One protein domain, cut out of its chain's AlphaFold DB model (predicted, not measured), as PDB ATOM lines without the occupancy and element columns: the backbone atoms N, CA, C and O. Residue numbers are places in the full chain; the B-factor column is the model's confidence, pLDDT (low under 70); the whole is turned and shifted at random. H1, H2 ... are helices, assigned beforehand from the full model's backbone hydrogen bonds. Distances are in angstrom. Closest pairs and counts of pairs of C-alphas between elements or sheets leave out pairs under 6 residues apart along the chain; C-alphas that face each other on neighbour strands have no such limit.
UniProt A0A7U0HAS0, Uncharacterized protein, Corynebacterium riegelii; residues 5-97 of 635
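This is residues 5 to 97 of the 635 residues of an uncharacterized protein of Corynebacterium riegelii (UniProt A0A7U0HAS0). Two long helices, H5 and H6, make a V joined by a short link, and four short helices, H1 to H4, form a layer over one side of it. The tail, residues 90 to 97, folds back across the open side of the V. The printed part has 93 residues with six named helices, H1 to H6 in chain order, and no named strand; its class is all helix. It is compact, with a radius of gyration of the C-alphas of 12.5 A and spans of 35 by 24 by 20 A.

Start at H5, residues 47 to 66, the longest helix. Its residues 58 to 66 touch residues 73 to 80 of H6, residues 73 to 89, at a steep tilt of 48 degrees, opposite ways; the closest C-alphas, of Ala 65 and Arg 73, are 4.3 A apart. H6 is the hub, touching three helices. Look at Trp 20 in H2, residues 16 to 20: H2 touches H6 there, its C-alpha 4.6 A from that of Gly 82. H1, residues 5 to 12, only just touches H6, with 3 pairs of C-alphas within 8 A, closest at Leu 11 and Pro 75, 5.7 A, about perpendicular at 85 degrees. H4, residues 34 to 38, touches H1 at Leu 37 and Leu 7, C-alphas 6.1 A apart, and H5 at Phe 38 and Val 57, 6.2 A. H3, residues 26 to 30, touches no helix. In each helix every O i to N i+4 pair is within hydrogen-bond range.

Find C-alpha 47 at (158.015, 136.284, 288.600); from there H5 runs 28.3 A to C-alpha 66. H6 runs 23.7 A, from C-alpha 73 at (176.093, 158.129, 280.702) to C-alpha 89 at (178.739, 140.401, 296.272).

The C-alphas farthest apart, of Gly 44 and Pro 68, are 37.0 A apart. The printed part has no cut and no long link. Confidence is under 70 at residue 14, residues 41 to 48 and residues 89 to 92.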
ATOM      1  N   VAL A   5     160.706 158.321 280.253       78.06
ATOM      2  CA  VAL A   5     160.675 159.598 280.985       78.06
ATOM      3  C   VAL A   5     160.929 159.370 282.473       78.06
ATOM      4  O   VAL A   5     161.737 160.087 283.071       78.06
ATOM      5  N   ALA A   6     160.288 158.363 283.067       75.88
ATOM      6  CA  ALA A   6     160.469 158.017 284.475       75.88
ATOM      7  C   ALA A   6     161.904 157.549 284.772       75.88
ATOM      8  O   ALA A   6     162.508 158.010 285.744       75.88
ATOM      9  N   LEU A   7     162.491 156.726 283.893       80.69
ATOM     10  CA  LEU A   7     163.885 156.281 284.019       80.69
ATOM     11  C   LEU A   7     164.863 157.466 283.974       80.69
ATOM     12  O   LEU A   7     165.728 157.606 284.840       80.69
ATOM     13  N   LYS A   8     164.707 158.365 282.997       82.06
ATOM     14  CA  LYS A   8     165.548 159.568 282.880       82.06
ATOM     15  C   LYS A   8     165.396 160.509 284.068       82.06
ATOM     16  O   LYS A   8     166.369 161.150 284.461       82.06
ATOM     17  N   LYS A   9     164.189 160.607 284.632       84.38
ATOM     18  CA  LYS A   9     163.939 161.384 285.848       84.38
ATOM     19  C   LYS A   9     164.715 160.796 287.026       84.38
ATOM     20  O   LYS A   9     165.466 161.533 287.652       84.38
ATOM     21  N   TYR A  10     164.622 159.486 287.248       83.38
ATOM     22  CA  TYR A  10     165.367 158.797 288.305       83.38
ATOM     23  C   TYR A  10     166.886 158.997 288.172       83.38
ATOM     24  O   TYR A  10     167.561 159.352 289.133       83.38
ATOM     25  N   LEU A  11     167.432 158.872 286.956       84.69
ATOM     26  CA  LEU A  11     168.864 159.078 286.694       84.69
ATOM     27  C   LEU A  11     169.348 160.522 286.923       84.69
ATOM     28  O   LEU A  11     170.554 160.741 287.026       84.69
ATOM     29  N   ASN A  12     168.440 161.497 286.997       84.81
ATOM     30  CA  ASN A  12     168.756 162.890 287.324       84.81
ATOM     31  C   ASN A  12     168.613 163.216 288.817       84.81
ATOM     32  O   ASN A  12     169.062 164.281 289.240       84.81
ATOM     33  N   GLU A  13     167.969 162.359 289.609       79.44
ATOM     34  CA  GLU A  13     167.719 162.618 291.026       79.44
ATOM     35  C   GLU A  13     168.964 162.264 291.849       79.44
ATOM     36  O   GLU A  13     169.254 161.105 292.135       79.44
ATOM     37  N   THR A  14     169.737 163.276 292.244       64.88
ATOM     38  CA  THR A  14     170.783 163.097 293.253       64.88
ATOM     39  C   THR A  14     170.140 162.839 294.621       64.88
ATOM     40  O   THR A  14     169.162 163.508 294.958       64.88
ATOM     41  N   PRO A  15     170.671 161.920 295.448       70.88
ATOM     42  CA  PRO A  15     171.919 161.165 295.292       70.88
ATOM     43  C   PRO A  15     171.780 159.739 294.708       70.88
ATOM     44  O   PRO A  15     172.780 159.015 294.689       70.88
ATOM     45  N   TYR A  16     170.605 159.321 294.224       80.06
ATOM     46  CA  TYR A  16     170.302 157.902 293.976       80.06
ATOM     47  C   TYR A  16     171.320 157.160 293.081       80.06
ATOM     48  O   TYR A  16     171.836 156.130 293.525       80.06
ATOM     49  N   PRO A  17     171.719 157.648 291.882       83.50
ATOM     50  CA  PRO A  17     172.655 156.919 291.018       83.50
ATOM     51  C   PRO A  17     174.018 156.644 291.660       83.50
ATOM     52  O   PRO A  17     174.597 155.584 291.445       83.50
ATOM     53  N   ALA A  18     174.530 157.574 292.470       83.50
ATOM     54  CA  ALA A  18     175.819 157.411 293.140       83.50
ATOM     55  C   ALA A  18     175.756 156.388 294.280       83.50
ATOM     56  O   ALA A  18     176.719 155.655 294.502       83.50
ATOM     57  N   GLN A  19     174.620 156.307 294.975       85.62
ATOM     58  CA  GLN A  19     174.439 155.388 296.096       85.62
ATOM     59  C   GLN A  19     174.285 153.927 295.644       85.62
ATOM     60  O   GLN A  19     174.728 153.027 296.362       85.62
ATOM     61  N   TRP A  20     173.777 153.682 294.427       85.25
ATOM     62  CA  TRP A  20     173.746 152.341 293.821       85.25
ATOM     63  C   TRP A  20     175.123 151.677 293.789       85.25
ATOM     64  O   TRP A  20     175.234 150.495 294.098       85.25
ATOM     65  N   ALA A  21     176.184 152.427 293.479       79.81
ATOM     66  CA  ALA A  21     177.551 151.900 293.419       79.81
ATOM     67  C   ALA A  21     178.111 151.460 294.788       79.81
ATOM     68  O   ALA A  21     179.172 150.844 294.853       79.81
ATOM     69  N   THR A  22     177.431 151.794 295.887       81.56
ATOM     70  CA  THR A  22     177.862 151.468 297.254       81.56
ATOM     71  C   THR A  22     176.919 150.524 297.994       81.56
ATOM     72  O   THR A  22     177.301 150.032 299.056       81.56
ATOM     73  N   ALA A  23     175.731 150.253 297.447       81.31
ATOM     74  CA  ALA A  23     174.733 149.385 298.063       81.31
ATOM     75  C   ALA A  23     175.204 147.925 298.103       81.31
ATOM     76  O   ALA A  23     175.703 147.391 297.108       81.31
ATOM     77  N   LYS A  24     175.063 147.276 299.265       78.62
ATOM     78  CA  LYS A  24     175.494 145.881 299.476       78.62
ATOM     79  C   LYS A  24     174.432 145.014 300.140       78.62
ATOM     80  O   LYS A  24     174.475 143.794 299.993       78.62
ATOM     81  N   THR A  25     173.519 145.625 300.887       78.75
ATOM     82  CA  THR A  25     172.473 144.939 301.650       78.75
ATOM     83  C   THR A  25     171.089 145.183 301.048       78.75
ATOM     84  O   THR A  25     170.893 146.115 300.270       78.75
ATOM     85  N   LEU A  26     170.113 144.348 301.422       75.75
ATOM     86  CA  LEU A  26     168.710 144.540 301.039       75.75
ATOM     87  C   LEU A  26     168.165 145.885 301.567       75.75
ATOM     88  O   LEU A  26     167.377 146.537 300.895       75.75
ATOM     89  N   GLU A  27     168.633 146.323 302.737       75.19
ATOM     90  CA  GLU A  27     168.280 147.602 303.367       75.19
ATOM     91  C   GLU A  27     168.853 148.797 302.594       75.19
ATOM     92  O   GLU A  27     168.121 149.748 302.312       75.19
ATOM     93  N   ASP A  28     170.125 148.718 302.173       79.06
ATOM     94  CA  ASP A  28     170.735 149.734 301.306       79.06
ATOM     95  C   ASP A  28     169.937 149.867 300.009       79.06
ATOM     96  O   ASP A  28     169.672 150.975 299.558       79.06
ATOM     97  N   VAL A  29     169.535 148.736 299.417       80.94
ATOM     98  CA  VAL A  29     168.767 148.711 298.169       80.94
ATOM     99  C   VAL A  29     167.349 149.237 298.379       80.94
ATOM    100  O   VAL A  29     166.887 150.014 297.550       80.94
ATOM    101  N   ALA A  30     166.670 148.899 299.478       77.06
ATOM    102  CA  ALA A  30     165.334 149.414 299.791       77.06
ATOM    103  C   ALA A  30     165.315 150.951 299.885       77.06
ATOM    104  O   ALA A  30     164.373 151.589 299.410       77.06
ATOM    105  N   ALA A  31     166.379 151.551 300.428       74.12
ATOM    106  CA  ALA A  31     166.535 153.003 300.528       74.12
ATOM    107  C   ALA A  31     166.725 153.706 299.167       74.12
ATOM    108  O   ALA A  31     166.524 154.915 299.069       74.12
ATOM    109  N   LEU A  32     167.079 152.968 298.107       78.19
ATOM    110  CA  LEU A  32     167.248 153.500 296.750       78.19
ATOM    111  C   LEU A  32     165.946 153.543 295.943       78.19
ATOM    112  O   LEU A  32     165.976 153.904 294.767       78.19
ATOM    113  N   GLU A  33     164.812 153.174 296.542       77.00
ATOM    114  CA  GLU A  33     163.497 153.132 295.889       77.00
ATOM    115  C   GLU A  33     163.517 152.347 294.558       77.00
ATOM    116  O   GLU A  33     163.157 152.874 293.498       77.00
ATOM    117  N   PRO A  34     163.931 151.066 294.576       76.94
ATOM    118  CA  PRO A  34     164.142 150.279 293.366       76.94
ATOM    119  C   PRO A  34     162.847 150.144 292.553       76.94
ATOM    120  O   PRO A  34     162.902 150.112 291.327       76.94
ATOM    121  N   ALA A  35     161.672 150.184 293.193       75.69
ATOM    122  CA  ALA A  35     160.376 150.156 292.512       75.69
ATOM    123  C   ALA A  35     160.203 151.312 291.509       75.69
ATOM    124  O   ALA A  35     159.600 151.123 290.455       75.69
ATOM    125  N   ARG A  36     160.794 152.490 291.771       77.62
ATOM    126  CA  ARG A  36     160.774 153.633 290.839       77.62
ATOM    127  C   ARG A  36     161.732 153.451 289.671       77.62
ATOM    128  O   ARG A  36     161.397 153.842 288.555       77.62
ATOM    129  N   LEU A  37     162.904 152.862 289.916       82.69
ATOM    130  CA  LEU A  37     163.869 152.548 288.862       82.69
ATOM    131  C   LEU A  37     163.304 151.489 287.908       82.69
ATOM    132  O   LEU A  37     163.367 151.654 286.690       82.69
ATOM    133  N   PHE A  38     162.741 150.419 288.470       80.44
ATOM    134  CA  PHE A  38     162.239 149.279 287.712       80.44
ATOM    135  C   PHE A  38     160.777 149.426 287.272       80.44
ATOM    136  O   PHE A  38     160.330 148.653 286.435       80.44
ATOM    137  N   GLN A  39     160.053 150.445 287.746       75.44
ATOM    138  CA  GLN A  39     158.649 150.712 287.392       75.44
ATOM    139  C   GLN A  39     157.751 149.499 287.657       75.44
ATOM    140  O   GLN A  39     156.989 149.064 286.788       75.44
ATOM    141  N   LEU A  40     157.915 148.933 288.849       71.44
ATOM    142  CA  LEU A  40     157.102 147.839 289.354       71.44
ATOM    143  C   LEU A  40     156.112 148.407 290.368       71.44
ATOM    144  O   LEU A  40     156.515 149.070 291.326       71.44
ATOM    145  N   ASP A  41     154.830 148.137 290.146       57.97
ATOM    146  CA  ASP A  41     153.789 148.391 291.135       57.97
ATOM    147  C   ASP A  41     153.892 147.284 292.202       57.97
ATOM    148  O   ASP A  41     153.951 146.097 291.868       57.97
ATOM    149  N   GLY A  42     154.005 147.672 293.477       52.06
ATOM    150  CA  GLY A  42     154.271 146.767 294.606       52.06
ATOM    151  C   GLY A  42     153.352 145.534 294.691       52.06
ATOM    152  O   GLY A  42     152.220 145.543 294.206       52.06
ATOM    153  N   ALA A  43     153.889 144.467 295.293       45.19
ATOM    154  CA  ALA A  43     153.345 143.153 295.676       45.19
ATOM    155  C   ALA A  43     152.544 142.321 294.653       45.19
ATOM    156  O   ALA A  43     152.233 141.164 294.940       45.19
ATOM    157  N   GLY A  44     152.201 142.851 293.477       42.16
ATOM    158  CA  GLY A  44     151.292 142.192 292.527       42.16
ATOM    159  C   GLY A  44     151.943 141.593 291.280       42.16
ATOM    160  O   GLY A  44     151.258 140.932 290.503       42.16
ATOM    161  N   SER A  45     153.237 141.830 291.064       53.50
ATOM    162  CA  SER A  45     153.932 141.398 289.846       53.50
ATOM    163  C   SER A  45     154.389 139.943 289.984       53.50
ATOM    164  O   SER A  45     155.145 139.619 290.898       53.50
ATOM    165  N   GLY A  46     153.936 139.056 289.094       58.09
ATOM    166  CA  GLY A  46     154.429 137.675 289.059       58.09
ATOM    167  C   GLY A  46     155.905 137.605 288.644       58.09
ATOM    168  O   GLY A  46     156.414 138.533 288.017       58.09
ATOM    169  N   ASP A  47     156.586 136.487 288.927       58.41
ATOM    170  CA  ASP A  47     158.015 136.284 288.600       58.41
ATOM    171  C   ASP A  47     158.365 136.632 287.143       58.41
ATOM    172  O   ASP A  47     159.414 137.212 286.857       58.41
ATOM    173  N   ALA A  48     157.465 136.316 286.206       58.53
ATOM    174  CA  ALA A  48     157.649 136.612 284.787       58.53
ATOM    175  C   ALA A  48     157.660 138.124 284.486       58.53
ATOM    176  O   ALA A  48     158.448 138.569 283.650       58.53
ATOM    177  N   ASP A  49     156.837 138.914 285.183       72.31
ATOM    178  CA  ASP A  49     156.761 140.368 285.006       72.31
ATOM    179  C   ASP A  49     157.980 141.058 285.626       72.31
ATOM    180  O   ASP A  49     158.576 141.941 285.007       72.31
ATOM    181  N   VAL A  50     158.403 140.603 286.810       74.94
ATOM    182  CA  VAL A  50     159.599 141.101 287.503       74.94
ATOM    183  C   VAL A  50     160.858 140.835 286.681       74.94
ATOM    184  O   VAL A  50     161.622 141.762 286.405       74.94
ATOM    185  N   SER A  51     161.060 139.594 286.227       76.69
ATOM    186  CA  SER A  51     162.233 139.222 285.432       76.69
ATOM    187  C   SER A  51     162.261 139.932 284.073       76.69
ATOM    188  O   SER A  51     163.303 140.470 283.681       76.69
ATOM    189  N   SER A  52     161.117 140.012 283.377       78.56
ATOM    190  CA  SER A  52     161.011 140.742 282.108       78.56
ATOM    191  C   SER A  52     161.339 142.220 282.293       78.56
ATOM    192  O   SER A  52     162.080 142.805 281.500       78.56
ATOM    193  N   ARG A  53     160.817 142.838 283.355       81.25
ATOM    194  CA  ARG A  53     161.025 144.260 283.609       81.25
ATOM    195  C   ARG A  53     162.452 144.567 284.053       81.25
ATOM    196  O   ARG A  53     163.030 145.553 283.595       81.25
ATOM    197  N   TYR A  54     163.043 143.705 284.878       84.38
ATOM    198  CA  TYR A  54     164.453 143.780 285.240       84.38
ATOM    199  C   TYR A  54     165.346 143.765 283.991       84.38
ATOM    200  O   TYR A  54     166.207 144.634 283.838       84.38
ATOM    201  N   ALA A  55     165.095 142.839 283.058       83.88
ATOM    202  CA  ALA A  55     165.851 142.740 281.813       83.88
ATOM    203  C   ALA A  55     165.723 144.004 280.940       83.88
ATOM    204  O   ALA A  55     166.743 144.542 280.506       83.88
ATOM    205  N   GLU A  56     164.502 144.517 280.737       84.06
ATOM    206  CA  GLU A  56     164.258 145.744 279.957       84.06
ATOM    207  C   GLU A  56     165.013 146.959 280.524       84.06
ATOM    208  O   GLU A  56     165.649 147.711 279.782       84.06
ATOM    209  N   VAL A  57     164.962 147.150 281.846       86.50
ATOM    210  CA  VAL A  57     165.585 148.298 282.527       86.50
ATOM    211  C   VAL A  57     167.107 148.190 282.493       86.50
ATOM    212  O   VAL A  57     167.784 149.175 282.194       86.50
ATOM    213  N   VAL A  58     167.667 147.003 282.746       87.81
ATOM    214  CA  VAL A  58     169.120 146.766 282.680       87.81
ATOM    215  C   VAL A  58     169.650 146.987 281.264       87.81
ATOM    216  O   VAL A  58     170.722 147.577 281.096       87.81
ATOM    217  N   GLU A  59     168.909 146.559 280.241       88.06
ATOM    218  CA  GLU A  59     169.281 146.787 278.846       88.06
ATOM    219  C   GLU A  59     169.293 148.285 278.500       88.06
ATOM    220  O   GLU A  59     170.266 148.783 277.924       88.06
ATOM    221  N   GLU A  60     168.252 149.027 278.886       87.00
ATOM    222  CA  GLU A  60     168.156 150.474 278.653       87.00
ATOM    223  C   GLU A  60     169.248 151.254 279.406       87.00
ATOM    224  O   GLU A  60     169.928 152.106 278.825       87.00
ATOM    225  N   LEU A  61     169.500 150.914 280.675       88.12
ATOM    226  CA  LEU A  61     170.605 151.470 281.462       88.12
ATOM    227  C   LEU A  61     171.961 151.190 280.800       88.12
ATOM    228  O   LEU A  61     172.808 152.082 280.720       88.12
ATOM    229  N   GLY A  62     172.155 149.978 280.271       87.75
ATOM    230  CA  GLY A  62     173.341 149.609 279.502       87.75
ATOM    231  C   GLY A  62     173.510 150.466 278.246       87.75
ATOM    232  O   GLY A  62     174.603 150.984 277.992       87.75
ATOM    233  N   ARG A  63     172.425 150.695 277.493       87.50
ATOM    234  CA  ARG A  63     172.429 151.575 276.312       87.50
ATOM    235  C   ARG A  63     172.793 153.014 276.677       87.50
ATOM    236  O   ARG A  63     173.627 153.617 275.997       87.50
ATOM    237  N   HIS A  64     172.258 153.547 277.774       87.25
ATOM    238  CA  HIS A  64     172.625 154.873 278.273       87.25
ATOM    239  C   HIS A  64     174.087 154.960 278.735       87.25
ATOM    240  O   HIS A  64     174.776 155.916 278.375       87.25
ATOM    241  N   ALA A  65     174.584 153.957 279.460       87.38
ATOM    242  CA  ALA A  65     175.955 153.918 279.973       87.38
ATOM    243  C   ALA A  65     177.021 153.775 278.866       87.38
ATOM    244  O   ALA A  65     178.138 154.285 278.995       87.38
ATOM    245  N   MET A  66     176.692 153.093 277.763       86.69
ATOM    246  CA  MET A  66     177.610 152.887 276.635       86.69
ATOM    247  C   MET A  66     177.528 153.985 275.568       86.69
ATOM    248  O   MET A  66     178.459 154.129 274.776       86.69
ATOM    249  N   SER A  67     176.451 154.777 275.544       85.81
ATOM    250  CA  SER A  67     176.258 155.835 274.550       85.81
ATOM    251  C   SER A  67     177.114 157.077 274.856       85.81
ATOM    252  O   SER A  67     176.875 157.760 275.857       85.81
ATOM    253  N   PRO A  68     178.083 157.449 273.992       74.31
ATOM    254  CA  PRO A  68     178.968 158.595 274.228       74.31
ATOM    255  C   PRO A  68     178.247 159.948 274.233       74.31
ATOM    256  O   PRO A  68     178.759 160.906 274.804       74.31
ATOM    257  N   SER A  69     177.080 160.032 273.589       79.38
ATOM    258  CA  SER A  69     176.267 161.249 273.468       79.38
ATOM    259  C   SER A  69     175.168 161.352 274.528       79.38
ATOM    260  O   SER A  69     174.448 162.353 274.566       79.38
ATOM    261  N   SER A  70     175.006 160.342 275.391       82.31
ATOM    262  CA  SER A  70     173.975 160.377 276.422       82.31
ATOM    263  C   SER A  70     174.392 161.262 277.593       82.31
ATOM    264  O   SER A  70     175.414 161.031 278.233       82.31
ATOM    265  N   LYS A  71     173.546 162.236 277.940       83.69
ATOM    266  CA  LYS A  71     173.708 163.052 279.157       83.69
ATOM    267  C   LYS A  71     173.585 162.233 280.452       83.69
ATOM    268  O   LYS A  71     174.000 162.703 281.499       83.69
ATOM    269  N   PHE A  72     173.057 161.010 280.364       86.06
ATOM    270  CA  PHE A  72     172.865 160.086 281.484       86.06
ATOM    271  C   PHE A  72     173.969 159.031 281.592       86.06
ATOM    272  O   PHE A  72     173.847 158.105 282.385       86.06
ATOM    273  N   ARG A  73     175.037 159.143 280.793       87.06
ATOM    274  CA  ARG A  73     176.093 158.129 280.702       87.06
ATOM    275  C   ARG A  73     176.724 157.794 282.053       87.06
ATOM    276  O   ARG A  73     176.875 156.623 282.384       87.06
ATOM    277  N   GLU A  74     177.099 158.817 282.814       86.69
ATOM    278  CA  GLU A  74     177.726 158.655 284.128       86.69
ATOM    279  C   GLU A  74     176.727 158.145 285.187       86.69
ATOM    280  O   GLU A  74     177.007 157.095 285.767       86.69
ATOM    281  N   PRO A  75     175.533 158.752 285.373       88.38
ATOM    282  CA  PRO A  75     174.504 158.209 286.263       88.38
ATOM    283  C   PRO A  75     174.110 156.758 285.953       88.38
ATOM    284  O   PRO A  75     174.094 155.920 286.849       88.38
ATOM    285  N   ALA A  76     173.852 156.429 284.684       88.31
ATOM    286  CA  ALA A  76     173.511 155.066 284.276       88.31
ATOM    287  C   ALA A  76     174.680 154.098 284.513       88.31
ATOM    288  O   ALA A  76     174.468 152.967 284.943       88.31
ATOM    289  N   GLY A  77     175.920 154.547 284.292       88.25
ATOM    290  CA  GLY A  77     177.121 153.768 284.584       88.25
ATOM    291  C   GLY A  77     177.259 153.405 286.064       88.25
ATOM    292  O   GLY A  77     177.629 152.272 286.371       88.25
ATOM    293  N   LEU A  78     176.917 154.324 286.972       89.56
ATOM    294  CA  LEU A  78     176.943 154.081 288.419       89.56
ATOM    295  C   LEU A  78     175.873 153.071 288.851       89.56
ATOM    296  O   LEU A  78     176.183 152.140 289.595       89.56
ATOM    297  N   VAL A  79     174.651 153.186 288.318       89.50
ATOM    298  CA  VAL A  79     173.575 152.214 288.576       89.50
ATOM    299  C   VAL A  79     173.956 150.826 288.052       89.50
ATOM    300  O   VAL A  79     173.852 149.843 288.780       89.50
ATOM    301  N   VAL A  80     174.486 150.729 286.826       89.44
ATOM    302  CA  VAL A  80     174.949 149.453 286.242       89.44
ATOM    303  C   VAL A  80     176.091 148.839 287.056       89.44
ATOM    304  O   VAL A  80     176.124 147.622 287.245       89.44
ATOM    305  N   ALA A  81     177.035 149.650 287.542       86.56
ATOM    306  CA  ALA A  81     178.114 149.175 288.405       86.56
ATOM    307  C   ALA A  81     177.574 148.633 289.739       86.56
ATOM    308  O   ALA A  81     177.971 147.542 290.147       86.56
ATOM    309  N   GLY A  82     176.624 149.344 290.353       85.69
ATOM    310  CA  GLY A  82     175.931 148.916 291.568       85.69
ATOM    311  C   GLY A  82     175.188 147.593 291.406       85.69
ATOM    312  O   GLY A  82     175.409 146.661 292.175       85.69
ATOM    313  N   LEU A  83     174.389 147.458 290.345       86.62
ATOM    314  CA  LEU A  83     173.669 146.216 290.031       86.62
ATOM    315  C   LEU A  83     174.621 145.028 289.829       86.62
ATOM    316  O   LEU A  83     174.372 143.933 290.332       86.62
ATOM    317  N   ARG A  84     175.755 145.236 289.146       84.25
ATOM    318  CA  ARG A  84     176.787 144.197 288.981       84.25
ATOM    319  C   ARG A  84     177.455 143.827 290.300       84.25
ATOM    320  O   ARG A  84     177.771 142.660 290.512       84.25
ATOM    321  N   GLN A  85     177.690 144.806 291.167       81.69
ATOM    322  CA  GLN A  85     178.285 144.572 292.474       81.69
ATOM    323  C   GLN A  85     177.337 143.807 293.402       81.69
ATOM    324  O   GLN A  85     177.797 142.904 294.095       81.69
ATOM    325  N   LEU A  86     176.036 144.109 293.374       79.31
ATOM    326  CA  LEU A  86     175.011 143.349 294.095       79.31
ATOM    327  C   LEU A  86     174.977 141.892 293.618       79.31
ATOM    328  O   LEU A  86     175.117 140.985 294.437       79.31
ATOM    329  N   ALA A  87     174.946 141.676 292.298       75.44
ATOM    330  CA  ALA A  87     174.970 140.339 291.704       75.44
ATOM    331  C   ALA A  87     176.250 139.539 292.033       75.44
ATOM    332  O   ALA A  87     176.209 138.315 292.132       75.44
ATOM    333  N   ALA A  88     177.396 140.210 292.202       73.50
ATOM    334  CA  ALA A  88     178.674 139.563 292.511       73.50
ATOM    335  C   ALA A  88     178.945 139.392 294.019       73.50
ATOM    336  O   ALA A  88     179.724 138.521 294.404       73.50
ATOM    337  N   GLY A  89     178.372 140.255 294.861       64.19
ATOM    338  CA  GLY A  89     178.739 140.401 296.272       64.19
ATOM    339  C   GLY A  89     177.755 139.791 297.268       64.19
ATOM    340  O   GLY A  89     178.158 139.520 298.398       64.19
ATOM    341  N   SER A  90     176.496 139.565 296.880       56.81
ATOM    342  CA  SER A  90     175.470 139.009 297.766       56.81
ATOM    343  C   SER A  90     174.514 138.089 296.995       56.81
ATOM    344  O   SER A  90     173.584 138.578 296.360       56.81
ATOM    345  N   PRO A  91     174.672 136.752 297.064       57.06
ATOM    346  CA  PRO A  91     173.750 135.812 296.413       57.06
ATOM    347  C   PRO A  91     172.318 135.837 296.992       57.06
ATOM    348  O   PRO A  91     171.477 135.070 296.541       57.06
ATOM    349  N   ALA A  92     172.045 136.686 297.992       58.06
ATOM    350  CA  ALA A  92     170.742 136.842 298.635       58.06
ATOM    351  C   ALA A  92     169.890 138.003 298.079       58.06
ATOM    352  O   ALA A  92     168.721 138.093 298.433       58.06
ATOM    353  N   VAL A  93     170.450 138.900 297.253       70.00
ATOM    354  CA  VAL A  93     169.709 140.040 296.677       70.00
ATOM    355  C   VAL A  93     169.622 139.868 295.164       70.00
ATOM    356  O   VAL A  93     170.427 140.423 294.416       70.00
ATOM    357  N   ASP A  94     168.650 139.075 294.716       79.56
ATOM    358  CA  ASP A  94     168.343 138.905 293.296       79.56
ATOM    359  C   ASP A  94     167.139 139.772 292.911       79.56
ATOM    360  O   ASP A  94     165.991 139.435 293.187       79.56
ATOM    361  N   LEU A  95     167.402 140.908 292.263       77.69
ATOM    362  CA  LEU A  95     166.364 141.843 291.813       77.69
ATOM    363  C   LEU A  95     165.571 141.340 290.593       77.69
ATOM    364  O   LEU A  95     164.655 142.031 290.148       77.69
ATOM    365  N   SER A  96     165.906 140.167 290.048       79.31
ATOM    366  CA  SER A  96     165.097 139.488 289.033       79.31
ATOM    367  C   SER A  96     164.065 138.513 289.621       79.31
ATOM    368  O   SER A  96     163.210 138.038 288.876       79.31
ATOM    369  N   ASP A  97     164.105 138.272 290.937       81.38
ATOM    370  CA  ASP A  97     163.217 137.369 291.682       81.38
ATOM    371  C   ASP A  97     162.121 138.145 292.437       81.38
ATOM    372  O   ASP A  97     162.419 139.094 293.172       81.38
TER     373      ASP A  97